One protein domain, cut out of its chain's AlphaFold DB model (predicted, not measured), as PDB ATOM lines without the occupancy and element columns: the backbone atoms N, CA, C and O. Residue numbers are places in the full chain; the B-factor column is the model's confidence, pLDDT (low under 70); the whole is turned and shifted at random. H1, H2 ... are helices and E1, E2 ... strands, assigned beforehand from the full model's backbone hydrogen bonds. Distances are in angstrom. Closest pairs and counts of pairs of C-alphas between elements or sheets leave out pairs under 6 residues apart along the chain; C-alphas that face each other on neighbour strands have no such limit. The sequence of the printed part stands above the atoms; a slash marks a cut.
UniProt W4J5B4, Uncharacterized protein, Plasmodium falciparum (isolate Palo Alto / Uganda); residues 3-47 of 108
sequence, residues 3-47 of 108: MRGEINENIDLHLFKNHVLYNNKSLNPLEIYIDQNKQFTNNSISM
ATOM      1  N   MET A   3     -13.410  -7.657 161.289       91.62
ATOM      2  CA  MET A   3     -12.122  -8.338 161.301       91.62
ATOM      3  C   MET A   3     -12.156  -9.437 160.243       91.62
ATOM      4  O   MET A   3     -13.150 -10.155 160.136       91.62
ATOM      5  N   ARG A   4     -11.088  -9.564 159.454       90.94
ATOM      6  CA  ARG A   4     -10.954 -10.590 158.408       90.94
ATOM      7  C   ARG A   4      -9.558 -11.208 158.430       90.94
ATOM      8  O   ARG A   4      -8.609 -10.520 158.806       90.94
ATOM      9  N   GLY A   5      -9.441 -12.445 157.952       87.56
ATOM     10  CA  GLY A   5      -8.178 -13.188 157.854       87.56
ATOM     11  C   GLY A   5      -7.998 -14.224 158.967       87.56
ATOM     12  O   GLY A   5      -8.965 -14.649 159.599       87.56
ATOM     13  N   GLU A   6      -6.752 -14.619 159.219       82.44
ATOM     14  CA  GLU A   6      -6.361 -15.498 160.328       82.44
ATOM     15  C   GLU A   6      -6.305 -14.699 161.637       82.44
ATOM     16  O   GLU A   6      -5.249 -14.308 162.146       82.44
ATOM     17  N   ILE A   7      -7.488 -14.385 162.159       73.94
ATOM     18  CA  ILE A   7      -7.645 -13.567 163.358       73.94
ATOM     19  C   ILE A   7      -7.196 -14.370 164.581       73.94
ATOM     20  O   ILE A   7      -7.750 -15.422 164.889       73.94
ATOM     21  N   ASN A   8      -6.203 -13.839 165.293       69.81
ATOM     22  CA  ASN A   8      -5.754 -14.367 166.576       69.81
ATOM     23  C   ASN A   8      -6.661 -13.834 167.702       69.81
ATOM     24  O   ASN A   8      -7.000 -12.651 167.713       69.81
ATOM     25  N   GLU A   9      -7.017 -14.681 168.669       65.88
ATOM     26  CA  GLU A   9      -7.867 -14.332 169.819       65.88
ATOM     27  C   GLU A   9      -7.220 -13.296 170.765       65.88
ATOM     28  O   GLU A   9      -7.903 -12.690 171.586       65.88
ATOM     29  N   ASN A  10      -5.919 -13.022 170.613       70.31
ATOM     30  CA  ASN A  10      -5.143 -12.116 171.471       70.31
ATOM     31  C   ASN A  10      -5.198 -10.625 171.080       70.31
ATOM     32  O   ASN A  10      -4.321  -9.853 171.473       70.31
ATOM     33  N   ILE A  11      -6.172 -10.191 170.279       78.38
ATOM     34  CA  ILE A  11      -6.275  -8.778 169.884       78.38
ATOM     35  C   ILE A  11      -6.857  -7.967 171.046       78.38
ATOM     36  O   ILE A  11      -8.028  -8.110 171.401       78.38
ATOM     37  N   ASP A  12      -6.035  -7.091 171.623       83.50
ATOM     38  CA  ASP A  12      -6.460  -6.187 172.689       83.50
ATOM     39  C   ASP A  12      -7.311  -5.037 172.129       83.50
ATOM     40  O   ASP A  12      -6.844  -4.184 171.373       83.50
ATOM     41  N   LEU A  13      -8.584  -5.023 172.521       83.88
ATOM     42  CA  LEU A  13      -9.557  -3.988 172.164       83.88
ATOM     43  C   LEU A  13      -9.985  -3.154 173.378       83.88
ATOM     44  O   LEU A  13     -10.980  -2.432 173.306       83.88
ATOM     45  N   HIS A  14      -9.270  -3.239 174.504       84.19
ATOM     46  CA  HIS A  14      -9.637  -2.558 175.745       84.19
ATOM     47  C   HIS A  14      -9.720  -1.036 175.577       84.19
ATOM     48  O   HIS A  14     -10.627  -0.405 176.119       84.19
ATOM     49  N   LEU A  15      -8.833  -0.444 174.770       82.50
ATOM     50  CA  LEU A  15      -8.844   0.994 174.485       82.50
ATOM     51  C   LEU A  15     -10.190   1.467 173.906       82.50
ATOM     52  O   LEU A  15     -10.681   2.529 174.275       82.50
ATOM     53  N   PHE A  16     -10.823   0.643 173.067       83.44
ATOM     54  CA  PHE A  16     -12.121   0.925 172.443       83.44
ATOM     55  C   PHE A  16     -13.314   0.636 173.364       83.44
ATOM     56  O   PHE A  16     -14.456   0.829 172.973       83.44
ATOM     57  N   LYS A  17     -13.087   0.156 174.588       80.62
ATOM     58  CA  LYS A  17     -14.149  -0.028 175.590       80.62
ATOM     59  C   LYS A  17     -14.252   1.153 176.553       80.62
ATOM     60  O   LYS A  17     -15.117   1.149 177.426       80.62
ATOM     61  N   ASN A  18     -13.382   2.156 176.422       83.94
ATOM     62  CA  ASN A  18     -13.407   3.318 177.297       83.94
ATOM     63  C   ASN A  18     -14.653   4.177 177.027       83.94
ATOM     64  O   ASN A  18     -14.775   4.782 175.966       83.94
ATOM     65  N   HIS A  19     -15.547   4.259 178.012       78.06
ATOM     66  CA  HIS A  19     -16.802   5.011 177.942       78.06
ATOM     67  C   HIS A  19     -16.607   6.515 177.695       78.06
ATOM     68  O   HIS A  19     -17.487   7.135 177.116       78.06
ATOM     69  N   VAL A  20     -15.449   7.088 178.050       82.75
ATOM     70  CA  VAL A  20     -15.118   8.502 177.786       82.75
ATOM     71  C   VAL A  20     -15.057   8.809 176.281       82.75
ATOM     72  O   VAL A  20     -15.211   9.955 175.875       82.75
ATOM     73  N   LEU A  21     -14.851   7.794 175.434       82.44
ATOM     74  CA  LEU A  21     -14.812   7.953 173.977       82.44
ATOM     75  C   LEU A  21     -16.205   8.024 173.332       82.44
ATOM     76  O   LEU A  21     -16.304   8.298 172.136       82.44
ATOM     77  N   TYR A  22     -17.268   7.742 174.085       87.56
ATOM     78  CA  TYR A  22     -18.615   7.562 173.559       87.56
ATOM     79  C   TYR A  22     -19.609   8.478 174.264       87.56
ATOM     80  O   TYR A  22     -19.434   8.860 175.416       87.56
ATOM     81  N   ASN A  23     -20.698   8.798 173.570       86.12
ATOM     82  CA  ASN A  23     -21.822   9.486 174.190       86.12
ATOM     83  C   ASN A  23     -22.444   8.604 175.298       86.12
ATOM     84  O   ASN A  23     -22.590   7.393 175.122       86.12
ATOM     85  N   ASN A  24     -22.862   9.219 176.409       82.44
ATOM     86  CA  ASN A  24     -23.469   8.562 177.576       82.44
ATOM     87  C   ASN A  24     -24.761   7.761 177.286       82.44
ATOM     88  O   ASN A  24     -25.118   6.866 178.051       82.44
ATOM     89  N   LYS A  25     -25.444   8.025 176.170       83.38
ATOM     90  CA  LYS A  25     -26.616   7.286 175.671       83.38
ATOM     91  C   LYS A  25     -26.245   6.022 174.886       83.38
ATOM     92  O   LYS A  25     -27.134   5.249 174.526       83.38
ATOM     93  N   SER A  26     -24.967   5.799 174.580       83.44
ATOM     94  CA  SER A  26     -24.516   4.630 173.823       83.44
ATOM     95  C   SER A  26     -24.457   3.386 174.714       83.44
ATOM     96  O   SER A  26     -23.559   3.250 175.539       83.44
ATOM     97  N   LEU A  27     -25.390   2.449 174.519       80.12
ATOM     98  CA  LEU A  27     -25.472   1.211 175.312       80.12
ATOM     99  C   LEU A  27     -24.377   0.193 174.953       80.12
ATOM    100  O   LEU A  27     -23.806  -0.438 175.834       80.12
ATOM    101  N   ASN A  28     -24.085   0.046 173.657       83.69
ATOM    102  CA  ASN A  28     -23.115  -0.914 173.127       83.69
ATOM    103  C   ASN A  28     -22.148  -0.183 172.183       83.69
ATOM    104  O   ASN A  28     -22.379  -0.149 170.975       83.69
ATOM    105  N   PRO A  29     -21.089   0.451 172.713       82.94
ATOM    106  CA  PRO A  29     -20.224   1.342 171.935       82.94
ATOM    107  C   PRO A  29     -19.316   0.624 170.922       82.94
ATOM    108  O   PRO A  29     -18.761   1.259 170.024       82.94
ATOM    109  N   LEU A  30     -19.158  -0.696 171.053       87.62
ATOM    110  CA  LEU A  30     -18.336  -1.507 170.170       87.62
ATOM    111  C   LEU A  30     -19.000  -2.855 169.897       87.62
ATOM    112  O   LEU A  30     -19.205  -3.656 170.805       87.62
ATOM    113  N   GLU A  31     -19.235  -3.129 168.619       89.62
ATOM    114  CA  GLU A  31     -19.619  -4.444 168.117       89.62
ATOM    115  C   GLU A  31     -18.499  -5.000 167.236       89.62
ATOM    116  O   GLU A  31     -17.844  -4.247 166.506       89.62
ATOM    117  N   ILE A  32     -18.249  -6.305 167.308       89.62
ATOM    118  CA  ILE A  32     -17.185  -6.974 166.557       89.62
ATOM    119  C   ILE A  32     -17.819  -8.042 165.674       89.62
ATOM    120  O   ILE A  32     -18.506  -8.935 166.159       89.62
ATOM    121  N   TYR A  33     -17.537  -7.959 164.381       91.31
ATOM    122  CA  TYR A  33     -17.898  -8.958 163.393       91.31
ATOM    123  C   TYR A  33     -16.626  -9.611 162.852       91.31
ATOM    124  O   TYR A  33     -15.718  -8.918 162.385       91.31
ATOM    125  N   ILE A  34     -16.578 -10.939 162.910       90.00
ATOM    126  CA  ILE A  34     -15.473 -11.748 162.394       90.00
ATOM    127  C   ILE A  34     -15.930 -12.422 161.099       90.00
ATOM    128  O   ILE A  34     -16.826 -13.263 161.104       90.00
ATOM    129  N   ASP A  35     -15.300 -12.048 159.992       89.06
ATOM    130  CA  ASP A  35     -15.515 -12.656 158.684       89.06
ATOM    131  C   ASP A  35     -14.679 -13.936 158.560       89.06
ATOM    132  O   ASP A  35     -13.448 -13.892 158.565       89.06
ATOM    133  N   GLN A  36     -15.352 -15.080 158.438       85.25
ATOM    134  CA  GLN A  36     -14.711 -16.394 158.321       85.25
ATOM    135  C   GLN A  36     -14.320 -16.755 156.876       85.25
ATOM    136  O   GLN A  36     -13.907 -17.887 156.609       85.25
ATOM    137  N   ASN A  37     -14.469 -15.833 155.916       85.94
ATOM    138  CA  ASN A  37     -14.110 -16.095 154.529       85.94
ATOM    139  C   ASN A  37     -12.593 -16.323 154.372       85.94
ATOM    140  O   ASN A  37     -11.778 -15.411 154.506       85.94
ATOM    141  N   LYS A  38     -12.232 -17.555 153.997       80.12
ATOM    142  CA  LYS A  38     -10.845 -18.009 153.798       80.12
ATOM    143  C   LYS A  38     -10.149 -17.412 152.568       80.12
ATOM    144  O   LYS A  38      -8.968 -17.667 152.362       80.12
ATOM    145  N   GLN A  39     -10.854 -16.642 151.737       86.88
ATOM    146  CA  GLN A  39     -10.244 -15.903 150.627       86.88
ATOM    147  C   GLN A  39      -9.376 -14.733 151.110       86.88
ATOM    148  O   GLN A  39      -8.507 -14.273 150.372       86.88
ATOM    149  N   PHE A  40      -9.587 -14.251 152.338       81.56
ATOM    150  CA  PHE A  40      -8.736 -13.230 152.938       81.56
ATOM    151  C   PHE A  40      -7.489 -13.882 153.541       81.56
ATOM    152  O   PHE A  40      -7.544 -14.460 154.620       81.56
ATOM    153  N   THR A  41      -6.358 -13.777 152.843       81.38
ATOM    154  CA  THR A  41      -5.075 -14.351 153.288       81.38
ATOM    155  C   THR A  41      -4.334 -13.476 154.299       81.38
ATOM    156  O   THR A  41      -3.459 -13.965 155.002       81.38
ATOM    157  N   ASN A  42      -4.664 -12.181 154.365       85.00
ATOM    158  CA  ASN A  42      -4.023 -11.217 155.256       85.00
ATOM    159  C   ASN A  42      -5.014 -10.707 156.302       85.00
ATOM    160  O   ASN A  42      -6.184 -10.458 155.998       85.00
ATOM    161  N   ASN A  43      -4.509 -10.467 157.510       88.12
ATOM    162  CA  ASN A  43      -5.299  -9.905 158.596       88.12
ATOM    163  C   ASN A  43      -5.646  -8.446 158.301       88.12
ATOM    164  O   ASN A  43      -4.766  -7.630 158.022       88.12
ATOM    165  N   SER A  44      -6.930  -8.105 158.381       89.00
ATOM    166  CA  SER A  44      -7.399  -6.728 158.244       89.00
ATOM    167  C   SER A  44      -8.459  -6.397 159.284       89.00
ATOM    168  O   SER A  44      -9.259  -7.243 159.689       89.00
ATOM    169  N   ILE A  45      -8.446  -5.137 159.719       90.06
ATOM    170  CA  ILE A  45      -9.425  -4.572 160.641       90.06
ATOM    171  C   ILE A  45      -9.995  -3.327 159.976       90.06
ATOM    172  O   ILE A  45      -9.260  -2.453 159.525       90.06
ATOM    173  N   SER A  46     -11.316  -3.254 159.891       92.25
ATOM    174  CA  SER A  46     -12.042  -2.088 159.395       92.25
ATOM    175  C   SER A  46     -13.013  -1.602 160.460       92.25
ATOM    176  O   SER A  46     -13.745  -2.388 161.068       92.25
ATOM    177  N   MET A  47     -13.033  -0.296 160.702       91.94
ATOM    178  CA  MET A  47     -13.955   0.326 161.644       91.94
ATOM    179  C   MET A  47     -14.975   1.158 160.880       91.94
ATOM    180  O   MET A  47     -14.615   2.004 160.069       91.94
TER     181      MET A  47
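This is residues 3 to 47 of the 108 residues of an uncharacterized protein of Plasmodium falciparum (isolate Palo Alto / Uganda) (UniProt W4J5B4). With little regular structure, the printed part is a long, open loop: from Met 3 it runs out past the short helix H1 to Asn 24, folds back through strand E1 to Gln 39, and turns again into strand E2. The 45 printed residues have one named helix and two named strands, in the order H1, E1, E2; the class is mixed, with only 10 residues in named elements. The whole is loose, with a radius of gyration of the C-alphas of 13.0 A, and spans 39 by 17 by 13 A.

Look first at H1, residues 14 to 17, too short for an O i to N i+4 pair; its one O i to N i+3 pair is within hydrogen-bond range. E1, residues 33 to 35, and E2, residues 44 to 46, each pair with no named strand. H1, E1 and E2 are apart from one another.

Find C-alpha 14 at (-9.637, -2.558, 175.745); H1 runs 5.2 A from there. E1 measures 6.4 A, and E2 6.7 A, ending at C-alpha 46, (-12.042, -2.088, 159.395).

The C-alphas farthest apart, of Asn 24 and Gln 39, are 38.7 A apart. The printed part has no cut; the link H1 to E1 is long, with 15 residues. Residues 8 to 9 are under pLDDT 70.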